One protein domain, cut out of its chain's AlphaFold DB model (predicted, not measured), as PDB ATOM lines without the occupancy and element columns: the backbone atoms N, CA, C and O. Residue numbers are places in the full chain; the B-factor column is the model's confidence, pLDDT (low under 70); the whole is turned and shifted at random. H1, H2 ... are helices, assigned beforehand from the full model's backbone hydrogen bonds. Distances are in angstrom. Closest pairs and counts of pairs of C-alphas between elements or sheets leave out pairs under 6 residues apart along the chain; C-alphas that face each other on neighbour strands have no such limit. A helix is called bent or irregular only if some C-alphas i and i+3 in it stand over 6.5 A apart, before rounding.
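AT A GLANCE: This is residues 221 to 333 of the 333 residues of an uncharacterized protein of Citrobacter amalonaticus Y19 (UniProt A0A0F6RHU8). Two long helices, H1 and H2, make a bowed hairpin, with the short helix H3 packed across H2 on the side away from H1. After H2 the backbone loops out at one end, where residues 295 to 305 stick out, and then runs back along H2 to H3. The printed part has 113 residues with three named helices, in the order H1, H2, H3, and no named strand; the class is all helix. It is only just loose, close to extended, with a radius of gyration of the C-alphas of 19.4 A and spans of 61 by 30 by 20 A.

IN THESE COORDINATES: H1, residues 222 to 251, begins with C-alpha 222 at (-54.608, 26.400, 14.955). By its hydrogen bonds it was assigned as one helix, but it is bent: C-alphas 230 and 233 are 7.1 A apart. Its arms are H1a, residues 222 to 230, and H1b, residues 233 to 251, 26.9 A long. H2, residues 259 to 295, likewise assigned as one helix by its hydrogen bonds, is bent, with C-alphas 279 and 282 6.7 A apart. Its arms are H2a, residues 259 to 279, 30.7 A long, and H2b, residues 282 to 295, 20.0 A long. H3, residues 317 to 324, ends with C-alpha 324 at (-33.880, 30.881, -21.603).

HOW THE PARTS SIT: H1a touches H2b at a shallow tilt of 11 degrees, opposite ways; their closest C-alphas, of Cys 223 and Cys 290, are 5.7 A apart. H1b and H2a form a helical hairpin at 14 degrees; H1b touches H2a with residues 234 to 238 alone, closest at the C-alphas of Tyr 238 and Tyr 276, 6.8 A. H3 touches H2a about perpendicular, at 81 degrees, closest at the C-alphas of Glu 270 and Ile 319, 7.1 A. H3 is apart from H1b. In H1a, H1b, H2a, H2b and H3 every O i to N i+4 pair is within hydrogen-bond range.

THE WHOLE: The two C-alphas farthest apart, of Met 256 and Pro 299, are 60.8 A apart. The printed part has no cut. The link from H2 to H3, 21 residues, is long. Mean pLDDT of the printed part is 88.7; residue 312 is under 70.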
ATOM      1  N   SER A 221     -59.381  26.112  13.712       93.75
ATOM      2  CA  SER A 221     -58.171  25.363  14.050       93.75
ATOM      3  C   SER A 221     -56.928  26.249  14.140       93.75
ATOM      4  O   SER A 221     -56.779  27.227  13.397       93.75
ATOM      5  N   ASP A 222     -55.953  25.813  14.941       94.69
ATOM      6  CA  ASP A 222     -54.608  26.400  14.955       94.69
ATOM      7  C   ASP A 222     -53.961  26.375  13.564       94.69
ATOM      8  O   ASP A 222     -53.216  27.288  13.208       94.69
ATOM      9  N   CYS A 223     -54.276  25.373  12.730       94.25
ATOM     10  CA  CYS A 223     -53.816  25.320  11.343       94.25
ATOM     11  C   CYS A 223     -54.255  26.571  10.567       94.25
ATOM     12  O   CYS A 223     -53.443  27.195   9.881       94.25
ATOM     13  N   ARG A 224     -55.533  26.955  10.684       94.12
ATOM     14  CA  ARG A 224     -56.104  28.113   9.987       94.12
ATOM     15  C   ARG A 224     -55.597  29.431  10.557       94.12
ATOM     16  O   ARG A 224     -55.282  30.328   9.778       94.12
ATOM     17  N   ILE A 225     -55.478  29.536  11.878       94.31
ATOM     18  CA  ILE A 225     -54.946  30.729  12.549       94.31
ATOM     19  C   ILE A 225     -53.486  30.958  12.136       94.31
ATOM     20  O   ILE A 225     -53.139  32.039  11.658       94.31
ATOM     21  N   ASN A 226     -52.641  29.927  12.224       94.75
ATOM     22  CA  ASN A 226     -51.229  30.016  11.853       94.75
ATOM     23  C   ASN A 226     -51.031  30.314  10.364       94.75
ATOM     24  O   ASN A 226     -50.142  31.089  10.010       94.75
ATOM     25  N   TYR A 227     -51.867  29.736   9.494       94.62
ATOM     26  CA  TYR A 227     -51.859  30.053   8.068       94.62
ATOM     27  C   TYR A 227     -52.195  31.524   7.818       94.62
ATOM     28  O   TYR A 227     -51.430  32.206   7.142       94.62
ATOM     29  N   SER A 228     -53.289  32.025   8.398       94.06
ATOM     30  CA  SER A 228     -53.700  33.427   8.251       94.06
ATOM     31  C   SER A 228     -52.621  34.388   8.752       94.06
ATOM     32  O   SER A 228     -52.273  35.327   8.042       94.06
ATOM     33  N   ASN A 229     -52.026  34.111   9.916       94.31
ATOM     34  CA  ASN A 229     -50.946  34.927  10.473       94.31
ATOM     35  C   ASN A 229     -49.689  34.911   9.589       94.31
ATOM     36  O   ASN A 229     -49.074  35.952   9.378       94.31
ATOM     37  N   SER A 230     -49.326  33.747   9.041       93.69
ATOM     38  CA  SER A 230     -48.156  33.610   8.161       93.69
ATOM     39  C   SER A 230     -48.370  34.264   6.794       93.69
ATOM     40  O   SER A 230     -47.421  34.766   6.200       93.69
ATOM     41  N   MET A 231     -49.605  34.255   6.285       94.50
ATOM     42  CA  MET A 231     -49.957  34.859   4.999       94.50
ATOM     43  C   MET A 231     -50.169  36.369   5.072       94.50
ATOM     44  O   MET A 231     -50.026  37.027   4.047       94.50
ATOM     45  N   PHE A 232     -50.500  36.921   6.245       93.25
ATOM     46  CA  PHE A 232     -50.938  38.311   6.393       93.25
ATOM     47  C   PHE A 232     -49.977  39.322   5.751       93.25
ATOM     48  O   PHE A 232     -50.386  40.084   4.877       93.25
ATOM     49  N   SER A 233     -48.695  39.286   6.125       89.81
ATOM     50  CA  SER A 233     -47.694  40.236   5.620       89.81
ATOM     51  C   SER A 233     -47.433  40.080   4.119       89.81
ATOM     52  O   SER A 233     -47.285  41.074   3.409       89.81
ATOM     53  N   ILE A 234     -47.414  38.841   3.621       92.25
ATOM     54  CA  ILE A 234     -47.185  38.524   2.205       92.25
ATOM     55  C   ILE A 234     -48.372  38.997   1.358       92.25
ATOM     56  O   ILE A 234     -48.187  39.633   0.317       92.25
ATOM     57  N   ASP A 235     -49.598  38.728   1.814       93.75
ATOM     58  CA  ASP A 235     -50.821  39.165   1.145       93.75
ATOM     59  C   ASP A 235     -50.943  40.690   1.143       93.75
ATOM     60  O   ASP A 235     -51.318  41.271   0.124       93.75
ATOM     61  N   GLU A 236     -50.623  41.355   2.254       94.50
ATOM     62  CA  GLU A 236     -50.668  42.815   2.360       94.50
ATOM     63  C   GLU A 236     -49.624  43.486   1.458       94.50
ATOM     64  O   GLU A 236     -49.956  44.411   0.706       94.50
ATOM     65  N   TYR A 237     -48.389  42.971   1.444       92.69
ATOM     66  CA  TYR A 237     -47.342  43.433   0.535       92.69
ATOM     67  C   TYR A 237     -47.762  43.266  -0.930       92.69
ATOM     68  O   TYR A 237     -47.731  44.231  -1.700       92.69
ATOM     69  N   TYR A 238     -48.220  42.073  -1.323       93.12
ATOM     70  CA  TYR A 238     -48.628  41.801  -2.700       93.12
ATOM     71  C   TYR A 238     -49.825  42.654  -3.134       93.12
ATOM     72  O   TYR A 238     -49.808  43.222  -4.229       93.12
ATOM     73  N   LYS A 239     -50.846  42.804  -2.277       93.88
ATOM     74  CA  LYS A 239     -51.995  43.691  -2.533       93.88
ATOM     75  C   LYS A 239     -51.550  45.133  -2.749       93.88
ATOM     76  O   LYS A 239     -52.019  45.774  -3.686       93.88
ATOM     77  N   THR A 240     -50.622  45.621  -1.928       94.50
ATOM     78  CA  THR A 240     -50.082  46.982  -2.036       94.50
ATOM     79  C   THR A 240     -49.338  47.180  -3.357       94.50
ATOM     80  O   THR A 240     -49.635  48.117  -4.097       94.50
ATOM     81  N   GLN A 241     -48.437  46.258  -3.711       92.62
ATOM     82  CA  GLN A 241     -47.688  46.302  -4.972       92.62
ATOM     83  C   GLN A 241     -48.601  46.209  -6.199       92.62
ATOM     84  O   GLN A 241     -48.404  46.907  -7.196       92.62
ATOM     85  N   ARG A 242     -49.628  45.357  -6.133       90.94
ATOM     86  CA  ARG A 242     -50.625  45.226  -7.194       90.94
ATOM     87  C   ARG A 242     -51.431  46.513  -7.366       90.94
ATOM     88  O   ARG A 242     -51.588  46.959  -8.496       90.94
ATOM     89  N   LYS A 243     -51.878  47.131  -6.270       92.81
ATOM     90  CA  LYS A 243     -52.640  48.386  -6.308       92.81
ATOM     91  C   LYS A 243     -51.823  49.536  -6.900       92.81
ATOM     92  O   LYS A 243     -52.305  50.203  -7.806       92.81
ATOM     93  N   MET A 244     -50.569  49.712  -6.470       89.12
ATOM     94  CA  MET A 244     -49.664  50.725  -7.045       89.12
ATOM     95  C   MET A 244     -49.501  50.551  -8.560       89.12
ATOM     96  O   MET A 244     -49.493  51.518  -9.320       89.12
ATOM     97  N   ARG A 245     -49.392  49.301  -9.015       88.94
ATOM     98  CA  ARG A 245     -49.271  48.968 -10.433       88.94
ATOM     99  C   ARG A 245     -50.560  49.232 -11.211       88.94
ATOM    100  O   ARG A 245     -50.489  49.756 -12.316       88.94
ATOM    101  N   GLU A 246     -51.715  48.867 -10.658       87.38
ATOM    102  CA  GLU A 246     -53.026  49.164 -11.250       87.38
ATOM    103  C   GLU A 246     -53.235  50.682 -11.377       87.38
ATOM    104  O   GLU A 246     -53.637  51.157 -12.437       87.38
ATOM    105  N   GLU A 247     -52.865  51.461 -10.360       87.06
ATOM    106  CA  GLU A 247     -52.897  52.929 -10.407       87.06
ATOM    107  C   GLU A 247     -51.942  53.493 -11.468       87.06
ATOM    108  O   GLU A 247     -52.323  54.380 -12.232       87.06
ATOM    109  N   MET A 248     -50.720  52.961 -11.576       83.50
ATOM    110  CA  MET A 248     -49.771  53.356 -12.621       83.50
ATOM    111  C   MET A 248     -50.315  53.052 -14.023       83.50
ATOM    112  O   MET A 248     -50.169  53.876 -14.921       83.50
ATOM    113  N   TYR A 249     -50.967  51.902 -14.202       81.88
ATOM    114  CA  TYR A 249     -51.604  51.522 -15.463       81.88
ATOM    115  C   TYR A 249     -52.749  52.470 -15.840       81.88
ATOM    116  O   TYR A 249     -52.829  52.889 -16.986       81.88
ATOM    117  N   ILE A 250     -53.609  52.836 -14.885       83.12
ATOM    118  CA  ILE A 250     -54.753  53.732 -15.121       83.12
ATOM    119  C   ILE A 250     -54.292  55.166 -15.421       83.12
ATOM    120  O   ILE A 250     -54.842  55.822 -16.302       83.12
ATOM    121  N   ASN A 251     -53.287  55.654 -14.692       80.88
ATOM    122  CA  ASN A 251     -52.811  57.035 -14.805       80.88
ATOM    123  C   ASN A 251     -51.847  57.252 -15.980       80.88
ATOM    124  O   ASN A 251     -51.588  58.394 -16.358       80.88
ATOM    125  N   THR A 252     -51.305  56.177 -16.556       77.75
ATOM    126  CA  THR A 252     -50.427  56.252 -17.726       77.75
ATOM    127  C   THR A 252     -51.228  55.940 -18.978       77.75
ATOM    128  O   THR A 252     -51.911  54.923 -19.047       77.75
ATOM    129  N   ASN A 253     -51.118  56.776 -20.012       80.62
ATOM    130  CA  ASN A 253     -51.732  56.455 -21.294       80.62
ATOM    131  C   ASN A 253     -50.985  55.273 -21.933       80.62
ATOM    132  O   ASN A 253     -49.914  55.449 -22.519       80.62
ATOM    133  N   TRP A 254     -51.530  54.065 -21.771       78.06
ATOM    134  CA  TRP A 254     -50.900  52.804 -22.172       78.06
ATOM    135  C   TRP A 254     -50.459  52.809 -23.638       78.06
ATOM    136  O   TRP A 254     -49.375  52.328 -23.969       78.06
ATOM    137  N   ASP A 255     -51.248  53.428 -24.514       78.44
ATOM    138  CA  ASP A 255     -50.958  53.502 -25.945       78.44
ATOM    139  C   ASP A 255     -49.770  54.419 -26.265       78.44
ATOM    140  O   ASP A 255     -49.053  54.172 -27.237       78.44
ATOM    141  N   MET A 256     -49.506  55.412 -25.409       80.06
ATOM    142  CA  MET A 256     -48.369  56.331 -25.526       80.06
ATOM    143  C   MET A 256     -47.079  55.788 -24.899       80.06
ATOM    144  O   MET A 256     -46.008  56.340 -25.148       80.06
ATOM    145  N   MET A 257     -47.147  54.714 -24.104       83.25
ATOM    146  CA  MET A 257     -45.957  54.099 -23.517       83.25
ATOM    147  C   MET A 257     -45.121  53.399 -24.608       83.25
ATOM    148  O   MET A 257     -45.673  52.621 -25.397       83.25
ATOM    149  N   PRO A 258     -43.792  53.618 -24.657       88.44
ATOM    150  CA  PRO A 258     -42.907  52.913 -25.573       88.44
ATOM    151  C   PRO A 258     -43.104  51.389 -25.503       88.44
ATOM    152  O   PRO A 258     -43.237  50.836 -24.407       88.44
ATOM    153  N   PRO A 259     -43.076  50.664 -26.642       87.06
ATOM    154  CA  PRO A 259     -43.308  49.219 -26.663       87.06
ATOM    155  C   PRO A 259     -42.431  48.438 -25.680       87.06
ATOM    156  O   PRO A 259     -42.922  47.537 -25.006       87.06
ATOM    157  N   ILE A 260     -41.159  48.821 -25.545       87.75
ATOM    158  CA  ILE A 260     -40.219  48.143 -24.650       87.75
ATOM    159  C   ILE A 260     -40.546  48.363 -23.165       87.75
ATOM    160  O   ILE A 260     -40.370  47.460 -22.349       87.75
ATOM    161  N   GLU A 261     -41.093  49.528 -22.810       86.62
ATOM    162  CA  GLU A 261     -41.529  49.836 -21.446       86.62
ATOM    163  C   GLU A 261     -42.805  49.071 -21.088       86.62
ATOM    164  O   GLU A 261     -42.883  48.503 -19.998       86.62
ATOM    165  N   ARG A 262     -43.750  48.933 -22.031       87.75
ATOM    166  CA  ARG A 262     -44.944  48.086 -21.846       87.75
ATOM    167  C   ARG A 262     -44.573  46.632 -21.579       87.75
ATOM    168  O   ARG A 262     -45.081  46.016 -20.643       87.75
ATOM    169  N   LYS A 263     -43.658  46.084 -22.381       90.81
ATOM    170  CA  LYS A 263     -43.158  44.712 -22.219       90.81
ATOM    171  C   LYS A 263     -42.488  44.513 -20.861       90.81
ATOM    172  O   LYS A 263     -42.767  43.531 -20.174       90.81
ATOM    173  N   LYS A 264     -41.665  45.477 -20.434       89.62
ATOM    174  CA  LYS A 264     -41.023  45.464 -19.115       89.62
ATOM    175  C   LYS A 264     -42.039  45.533 -17.974       89.62
ATOM    176  O   LYS A 264     -41.935  44.756 -17.031       89.62
ATOM    177  N   PHE A 265     -43.063  46.375 -18.093       89.44
ATOM    178  CA  PHE A 265     -44.143  46.471 -17.112       89.44
ATOM    179  C   PHE A 265     -44.896  45.142 -16.936       89.44
ATOM    180  O   PHE A 265     -45.137  44.710 -15.804       89.44
ATOM    181  N   LEU A 266     -45.229  44.461 -18.042       89.12
ATOM    182  CA  LEU A 266     -45.870  43.140 -18.020       89.12
ATOM    183  C   LEU A 266     -44.958  42.074 -17.397       89.12
ATOM    184  O   LEU A 266     -45.394  41.324 -16.521       89.12
ATOM    185  N   TYR A 267     -43.685  42.049 -17.795       92.19
ATOM    186  CA  TYR A 267     -42.679  41.144 -17.243       92.19
ATOM    187  C   TYR A 267     -42.509  41.313 -15.729       92.19
ATOM    188  O   TYR A 267     -42.556  40.336 -14.979       92.19
ATOM    189  N   ASP A 268     -42.387  42.553 -15.254       90.31
ATOM    190  CA  ASP A 268     -42.282  42.848 -13.826       90.31
ATOM    191  C   ASP A 268     -43.555  42.441 -13.069       90.31
ATOM    192  O   ASP A 268     -43.511  42.202 -11.861       90.31
ATOM    193  N   GLY A 269     -44.701  42.364 -13.754       89.81
ATOM    194  CA  GLY A 269     -45.981  41.915 -13.196       89.81
ATOM    195  C   GLY A 269     -45.975  40.433 -12.922       89.81
ATOM    196  O   GLY A 269     -46.186  40.006 -11.789       89.81
ATOM    197  N   GLU A 270     -45.628  39.657 -13.940       90.62
ATOM    198  CA  GLU A 270     -45.489  38.213 -13.795       90.62
ATOM    199  C   GLU A 270     -44.373  37.838 -12.807       90.62
ATOM    200  O   GLU A 270     -44.521  36.867 -12.062       90.62
ATOM    201  N   ARG A 271     -43.289  38.623 -12.715       91.62
ATOM    202  CA  ARG A 271     -42.258  38.437 -11.679       91.62
ATOM    203  C   ARG A 271     -42.791  38.644 -10.268       91.62
ATOM    204  O   ARG A 271     -42.457  37.846  -9.394       91.62
ATOM    205  N   LEU A 272     -43.589  39.688 -10.044       91.50
ATOM    206  CA  LEU A 272     -44.208  39.960  -8.747       91.50
ATOM    207  C   LEU A 272     -45.152  38.819  -8.345       91.50
ATOM    208  O   LEU A 272     -45.074  38.326  -7.222       91.50
ATOM    209  N   THR A 273     -45.997  38.349  -9.267       89.69
ATOM    210  CA  THR A 273     -46.874  37.193  -9.024       89.69
ATOM    211  C   THR A 273     -46.072  35.922  -8.749       89.69
ATOM    212  O   THR A 273     -46.399  35.183  -7.825       89.69
ATOM    213  N   LEU A 274     -44.991  35.671  -9.493       90.62
ATOM    214  CA  LEU A 274     -44.138  34.508  -9.254       90.62
ATOM    215  C   LEU A 274     -43.436  34.576  -7.889       90.62
ATOM    216  O   LEU A 274     -43.336  33.554  -7.215       90.62
ATOM    217  N   ALA A 275     -42.962  35.754  -7.473       90.25
ATOM    218  CA  ALA A 275     -42.374  35.953  -6.148       90.25
ATOM    219  C   ALA A 275     -43.396  35.660  -5.038       90.25
ATOM    220  O   ALA A 275     -43.107  34.872  -4.141       90.25
ATOM    221  N   TYR A 276     -44.619  36.185  -5.170       91.06
ATOM    222  CA  TYR A 276     -45.723  35.888  -4.255       91.06
ATOM    223  C   TYR A 276     -46.011  34.383  -4.156       91.06
ATOM    224  O   TYR A 276     -46.088  33.835  -3.059       91.06
ATOM    225  N   LEU A 277     -46.117  33.685  -5.294       89.94
ATOM    226  CA  LEU A 277     -46.375  32.242  -5.312       89.94
ATOM    227  C   LEU A 277     -45.247  31.438  -4.652       89.94
ATOM    228  O   LEU A 277     -45.526  30.469  -3.946       89.94
ATOM    229  N   LYS A 278     -43.989  31.846  -4.851       90.25
ATOM    230  CA  LYS A 278     -42.822  31.216  -4.220       90.25
ATOM    231  C   LYS A 278     -42.818  31.368  -2.706       90.25
ATOM    232  O   LYS A 278     -42.537  30.399  -2.011       90.25
ATOM    233  N   GLU A 279     -43.131  32.556  -2.199       90.44
ATOM    234  CA  GLU A 279     -43.204  32.802  -0.755       90.44
ATOM    235  C   GLU A 279     -44.412  32.107  -0.117       90.44
ATOM    236  O   GLU A 279     -44.327  31.572   0.988       90.44
ATOM    237  N   GLN A 280     -45.528  32.040  -0.844       91.19
ATOM    238  CA  GLN A 280     -46.747  31.383  -0.392       91.19
ATOM    239  C   GLN A 280     -46.632  29.848  -0.357       91.19
ATOM    240  O   GLN A 280     -47.242  29.211   0.507       91.19
ATOM    241  N   ALA A 281     -45.888  29.236  -1.284       90.38
ATOM    242  CA  ALA A 281     -45.778  27.781  -1.417       90.38
ATOM    243  C   ALA A 281     -45.421  27.048  -0.103       90.38
ATOM    244  O   ALA A 281     -46.220  26.207   0.317       90.38
ATOM    245  N   PRO A 282     -44.328  27.378   0.617       91.12
ATOM    246  CA  PRO A 282     -43.968  26.677   1.853       91.12
ATOM    247  C   PRO A 282     -44.996  26.876   2.977       91.12
ATOM    248  O   PRO A 282     -45.168  26.002   3.829       91.12
ATOM    249  N   ILE A 283     -45.705  28.009   2.997       92.44
ATOM    250  CA  ILE A 283     -46.770  28.277   3.975       92.44
ATOM    251  C   ILE A 283     -47.983  27.392   3.680       92.44
ATOM    252  O   ILE A 283     -48.525  26.758   4.588       92.44
ATOM    253  N   LYS A 284     -48.381  27.298   2.406       91.31
ATOM    254  CA  LYS A 284     -49.456  26.403   1.963       91.31
ATOM    255  C   LYS A 284     -49.117  24.935   2.202       91.31
ATOM    256  O   LYS A 284     -49.991  24.197   2.639       91.31
ATOM    257  N   GLU A 285     -47.878  24.507   1.975       91.31
ATOM    258  CA  GLU A 285     -47.451  23.134   2.273       91.31
ATOM    259  C   GLU A 285     -47.583  22.806   3.764       91.31
ATOM    260  O   GLU A 285     -48.170  21.782   4.119       91.31
ATOM    261  N   LYS A 286     -47.121  23.703   4.647       92.38
ATOM    262  CA  LYS A 286     -47.291  23.554   6.101       92.38
ATOM    263  C   LYS A 286     -48.764  23.507   6.499       92.38
ATOM    264  O   LYS A 286     -49.151  22.660   7.304       92.38
ATOM    265  N   PHE A 287     -49.588  24.382   5.924       93.19
ATOM    266  CA  PHE A 287     -51.029  24.388   6.168       93.19
ATOM    267  C   PHE A 287     -51.684  23.080   5.722       93.19
ATOM    268  O   PHE A 287     -52.377  22.452   6.517       93.19
ATOM    269  N   ASN A 288     -51.405  22.617   4.503       91.06
ATOM    270  CA  ASN A 288     -51.955  21.372   3.968       91.06
ATOM    271  C   ASN A 288     -51.527  20.155   4.800       91.06
ATOM    272  O   ASN A 288     -52.338  19.263   5.035       91.06
ATOM    273  N   ALA A 289     -50.280  20.120   5.283       92.00
ATOM    274  CA  ALA A 289     -49.807  19.070   6.184       92.00
ATOM    275  C   ALA A 289     -50.517  19.107   7.549       92.00
ATOM    276  O   ALA A 289     -50.890  18.059   8.079       92.00
ATOM    277  N   CYS A 290     -50.741  20.303   8.101       93.94
ATOM    278  CA  CYS A 290     -51.477  20.496   9.350       93.94
ATOM    279  C   CYS A 290     -52.935  20.036   9.214       93.94
ATOM    280  O   CYS A 290     -53.393  19.195   9.989       93.94
ATOM    281  N   VAL A 291     -53.630  20.507   8.173       92.31
ATOM    282  CA  VAL A 291     -55.009  20.109   7.855       92.31
ATOM    283  C   VAL A 291     -55.106  18.601   7.659       92.31
ATOM    284  O   VAL A 291     -55.978  17.972   8.242       92.31
ATOM    285  N   PHE A 292     -54.181  17.986   6.918       91.19
ATOM    286  CA  PHE A 292     -54.192  16.538   6.706       91.19
ATOM    287  C   PHE A 292     -54.136  15.734   8.014       91.19
ATOM    288  O   PHE A 292     -54.773  14.690   8.127       91.19
ATOM    289  N   ASN A 293     -53.391  16.208   9.015       90.81
ATOM    290  CA  ASN A 293     -53.373  15.569  10.330       90.81
ATOM    291  C   ASN A 293     -54.654  15.833  11.123       90.81
ATOM    292  O   ASN A 293     -55.122  14.933  11.814       90.81
ATOM    293  N   LEU A 294     -55.236  17.023  10.987       91.44
ATOM    294  CA  LEU A 294     -56.501  17.376  11.622       91.44
ATOM    295  C   LEU A 294     -57.661  16.518  11.104       91.44
ATOM    296  O   LEU A 294     -58.457  16.030  11.889       91.44
ATOM    297  N   LEU A 295     -57.727  16.249   9.798       90.81
ATOM    298  CA  LEU A 295     -58.802  15.431   9.220       90.81
ATOM    299  C   LEU A 295     -58.807  13.986   9.742       90.81
ATOM    300  O   LEU A 295     -59.846  13.336   9.744       90.81
ATOM    301  N   LYS A 296     -57.679  13.485  10.263       88.00
ATOM    302  CA  LYS A 296     -57.622  12.152  10.882       88.00
ATOM    303  C   LYS A 296     -58.400  12.052  12.196       88.00
ATOM    304  O   LYS A 296     -58.582  10.941  12.682       88.00
ATOM    305  N   THR A 297     -58.811  13.174  12.788       88.62
ATOM    306  CA  THR A 297     -59.543  13.197  14.062       88.62
ATOM    307  C   THR A 297     -61.060  13.259  13.888       88.62
ATOM    308  O   THR A 297     -61.781  13.116  14.873       88.62
ATOM    309  N   ILE A 298     -61.553  13.440  12.658       89.56
ATOM    310  CA  ILE A 298     -62.985  13.468  12.342       89.56
ATOM    311  C   ILE A 298     -63.435  12.154  11.682       89.56
ATOM    312  O   ILE A 298     -62.600  11.418  11.146       89.56
ATOM    313  N   PRO A 299     -64.744  11.831  11.699       89.56
ATOM    314  CA  PRO A 299     -65.273  10.698  10.946       89.56
ATOM    315  C   PRO A 299     -64.929  10.817   9.456       89.56
ATOM    316  O   PRO A 299     -65.245  11.820   8.822       89.56
ATOM    317  N   GLN A 300     -64.283   9.793   8.900       92.44
ATOM    318  CA  GLN A 300     -63.842   9.772   7.505       92.44
ATOM    319  C   GLN A 300     -63.836   8.347   6.946       92.44
ATOM    320  O   GLN A 300     -63.718   7.375   7.693       92.44
ATOM    321  N   LEU A 301     -63.931   8.236   5.623       93.75
ATOM    322  CA  LEU A 301     -63.771   6.989   4.876       93.75
ATOM    323  C   LEU A 301     -62.286   6.669   4.679       93.75
ATOM    324  O   LEU A 301     -61.447   7.570   4.594       93.75
ATOM    325  N   SER A 302     -61.931   5.390   4.556       89.06
ATOM    326  CA  SER A 302     -60.528   4.999   4.428       89.06
ATOM    327  C   SER A 302     -59.882   5.538   3.152       89.06
ATOM    328  O   SER A 302     -60.272   5.223   2.021       89.06
ATOM    329  N   ARG A 303     -58.792   6.289   3.333       89.81
ATOM    330  CA  ARG A 303     -57.923   6.774   2.252       89.81
ATOM    331  C   ARG A 303     -56.450   6.457   2.552       89.81
ATOM    332  O   ARG A 303     -55.687   7.343   2.930       89.81
ATOM    333  N   PRO A 304     -56.001   5.200   2.363       79.31
ATOM    334  CA  PRO A 304     -54.639   4.779   2.721       79.31
ATOM    335  C   PRO A 304     -53.546   5.481   1.902       79.31
ATOM    336  O   PRO A 304     -52.420   5.630   2.363       79.31
ATOM    337  N   ASN A 305     -53.890   5.942   0.698       80.81
ATOM    338  CA  ASN A 305     -52.980   6.654  -0.195       80.81
ATOM    339  C   ASN A 305     -53.120   8.179  -0.102       80.81
ATOM    340  O   ASN A 305     -52.490   8.882  -0.895       80.81
ATOM    341  N   ALA A 306     -53.948   8.704   0.810       82.88
ATOM    342  CA  ALA A 306     -54.094  10.143   0.954       82.88
ATOM    343  C   ALA A 306     -52.782  10.768   1.429       82.88
ATOM    344  O   ALA A 306     -52.073  10.238   2.288       82.88
ATOM    345  N   ARG A 307     -52.459  11.913   0.839       84.44
ATOM    346  CA  ARG A 307     -51.271  12.704   1.149       84.44
ATOM    347  C   ARG A 307     -51.678  14.171   1.229       84.44
ATOM    348  O   ARG A 307     -52.653  14.549   0.574       84.44
ATOM    349  N   PRO A 308     -50.936  15.004   1.977       81.25
ATOM    350  CA  PRO A 308     -51.115  16.446   1.909       81.25
ATOM    351  C   PRO A 308     -51.015  16.923   0.457       81.25
ATOM    352  O   PRO A 308     -50.141  16.469  -0.285       81.25
ATOM    353  N   ASN A 309     -51.890  17.841   0.047       75.25
ATOM    354  CA  ASN A 309     -51.763  18.484  -1.260       75.25
ATOM    355  C   ASN A 309     -50.415  19.223  -1.328       75.25
ATOM    356  O   ASN A 309     -50.181  20.166  -0.570       75.25
ATOM    357  N   ILE A 310     -49.546  18.807  -2.246       72.88
ATOM    358  CA  ILE A 310     -48.271  19.479  -2.516       72.88
ATOM    359  C   ILE A 310     -48.537  20.614  -3.503       72.88
ATOM    360  O   ILE A 310     -49.257  20.431  -4.488       72.88
ATOM    361  N   VAL A 311     -47.978  21.792  -3.237       73.12
ATOM    362  CA  VAL A 311     -48.085  22.932  -4.151       73.12
ATOM    363  C   VAL A 311     -46.992  22.792  -5.204       73.12
ATOM    364  O   VAL A 311     -45.815  22.957  -4.910       73.12
ATOM    365  N   SER A 312     -47.365  22.483  -6.445       68.75
ATOM    366  CA  SER A 312     -46.409  22.490  -7.554       68.75
ATOM    367  C   SER A 312     -46.062  23.926  -7.944       68.75
ATOM    368  O   SER A 312     -46.966  24.722  -8.217       68.75
ATOM    369  N   GLU A 313     -44.770  24.254  -8.026       71.06
ATOM    370  CA  GLU A 313     -44.323  25.540  -8.563       71.06
ATOM    371  C   GLU A 313     -44.676  25.624 -10.057       71.06
ATOM    372  O   GLU A 313     -44.152  24.871 -10.879       71.06
ATOM    373  N   VAL A 314     -45.571  26.546 -10.418       75.31
ATOM    374  CA  VAL A 314     -45.907  26.837 -11.818       75.31
ATOM    375  C   VAL A 314     -45.192  28.118 -12.226       75.31
ATOM    376  O   VAL A 314     -45.512  29.204 -11.747       75.31
ATOM    377  N   ILE A 315     -44.215  27.993 -13.124       83.50
ATOM    378  CA  ILE A 315     -43.499  29.137 -13.699       83.50
ATOM    379  C   ILE A 315     -44.206  29.547 -15.002       83.50
ATOM    380  O   ILE A 315     -44.321  28.708 -15.899       83.50
ATOM    381  N   PRO A 316     -44.649  30.812 -15.155       86.62
ATOM    382  CA  PRO A 316     -45.267  31.288 -16.392       86.62
ATOM    383  C   PRO A 316     -44.362  31.092 -17.617       86.62
ATOM    384  O   PRO A 316     -43.150  31.314 -17.550       86.62
ATOM    385  N   ALA A 317     -44.953  30.723 -18.757       89.00
ATOM    386  CA  ALA A 317     -44.211  30.419 -19.984       89.00
ATOM    387  C   ALA A 317     -43.357  31.598 -20.477       89.00
ATOM    388  O   ALA A 317     -42.222  31.401 -20.906       89.00
ATOM    389  N   LYS A 318     -43.860  32.832 -20.355       90.69
ATOM    390  CA  LYS A 318     -43.119  34.035 -20.755       90.69
ATOM    391  C   LYS A 318     -41.931  34.319 -19.835       90.69
ATOM    392  O   LYS A 318     -40.842  34.604 -20.325       90.69
ATOM    393  N   ILE A 319     -42.081  34.130 -18.521       90.19
ATOM    394  CA  ILE A 319     -40.952  34.188 -17.575       90.19
ATOM    395  C   ILE A 319     -39.898  33.126 -17.909       90.19
ATOM    396  O   ILE A 319     -38.701  33.411 -17.854       90.19
ATOM    397  N   LYS A 320     -40.331  31.909 -18.256       91.62
ATOM    398  CA  LYS A 320     -39.430  30.832 -18.680       91.62
ATOM    399  C   LYS A 320     -38.663  31.222 -19.951       91.62
ATOM    400  O   LYS A 320     -37.438  31.164 -19.936       91.62
ATOM    401  N   CYS A 321     -39.358  31.741 -20.964       92.62
ATOM    402  CA  CYS A 321     -38.759  32.264 -22.195       92.62
ATOM    403  C   CYS A 321     -37.698  33.340 -21.908       92.62
ATOM    404  O   CYS A 321     -36.596  33.271 -22.451       92.62
ATOM    405  N   VAL A 322     -37.975  34.305 -21.020       91.38
ATOM    406  CA  VAL A 322     -36.998  35.362 -20.696       91.38
ATOM    407  C   VAL A 322     -35.742  34.779 -20.044       91.38
ATOM    408  O   VAL A 322     -34.638  35.223 -20.347       91.38
ATOM    409  N   ARG A 323     -35.876  33.766 -19.175       90.75
ATOM    410  CA  ARG A 323     -34.717  33.084 -18.568       90.75
ATOM    411  C   ARG A 323     -33.883  32.330 -19.601       90.75
ATOM    412  O   ARG A 323     -32.660  32.383 -19.534       90.75
ATOM    413  N   GLU A 324     -34.535  31.651 -20.538       93.44
ATOM    414  CA  GLU A 324     -33.880  30.881 -21.603       93.44
ATOM    415  C   GLU A 324     -33.156  31.786 -22.611       93.44
ATOM    416  O   GLU A 324     -32.100  31.421 -23.116       93.44
ATOM    417  N   ASN A 325     -33.661  33.005 -22.826       92.50
ATOM    418  CA  ASN A 325     -33.063  34.008 -23.710       92.50
ATOM    419  C   ASN A 325     -32.154  35.009 -22.968       92.50
ATOM    420  O   ASN A 325     -32.084  36.184 -23.328       92.50
ATOM    421  N   GLY A 326     -31.478  34.576 -21.896       89.06
ATOM    422  CA  GLY A 326     -30.453  35.377 -21.209       89.06
ATOM    423  C   GLY A 326     -30.963  36.664 -20.546       89.06
ATOM    424  O   GLY A 326     -30.191  37.596 -20.343       89.06
ATOM    425  N   GLY A 327     -32.255  36.738 -20.219       87.62
ATOM    426  CA  GLY A 327     -32.886  37.928 -19.644       87.62
ATOM    427  C   GLY A 327     -33.493  38.886 -20.672       87.62
ATOM    428  O   GLY A 327     -33.941  39.966 -20.288       87.62
ATOM    429  N   ASN A 328     -33.544  38.519 -21.958       89.56
ATOM    430  CA  ASN A 328     -34.138  39.369 -22.985       89.56
ATOM    431  C   ASN A 328     -35.676  39.378 -22.900       89.56
ATOM    432  O   ASN A 328     -36.353  38.467 -23.373       89.56
ATOM    433  N   VAL A 329     -36.222  40.440 -22.303       89.06
ATOM    434  CA  VAL A 329     -37.672  40.651 -22.154       89.06
ATOM    435  C   VAL A 329     -38.364  40.864 -23.501       89.06
ATOM    436  O   VAL A 329     -39.480  40.387 -23.694       89.06
ATOM    437  N   ASP A 330     -37.701  41.536 -24.443       88.88
ATOM    438  CA  ASP A 330     -38.298  41.943 -25.717       88.88
ATOM    439  C   ASP A 330     -38.616  40.754 -26.637       88.88
ATOM    440  O   ASP A 330     -39.558  40.812 -27.426       88.88
ATOM    441  N   MET A 331     -37.876  39.649 -26.487       88.00
ATOM    442  CA  MET A 331     -38.103  38.403 -27.230       88.00
ATOM    443  C   MET A 331     -39.344  37.621 -26.775       88.00
ATOM    444  O   MET A 331     -39.801  36.746 -27.505       88.00
ATOM    445  N   CYS A 332     -39.877  37.894 -25.581       89.19
ATOM    446  CA  CYS A 332     -40.865  37.024 -24.927       89.19
ATOM    447  C   CYS A 332     -42.178  37.722 -24.536       89.19
ATOM    448  O   CYS A 332     -43.185  37.043 -24.310       89.19
ATOM    449  N   TYR A 333     -42.171  39.051 -24.430       88.50
ATOM    450  CA  TYR A 333     -43.347  39.899 -24.191       88.50
ATOM    451  C   TYR A 333     -43.591  40.800 -25.394       88.50
ATOM    452  O   TYR A 333     -44.756  41.212 -25.574       88.50
TER     453      TYR A 333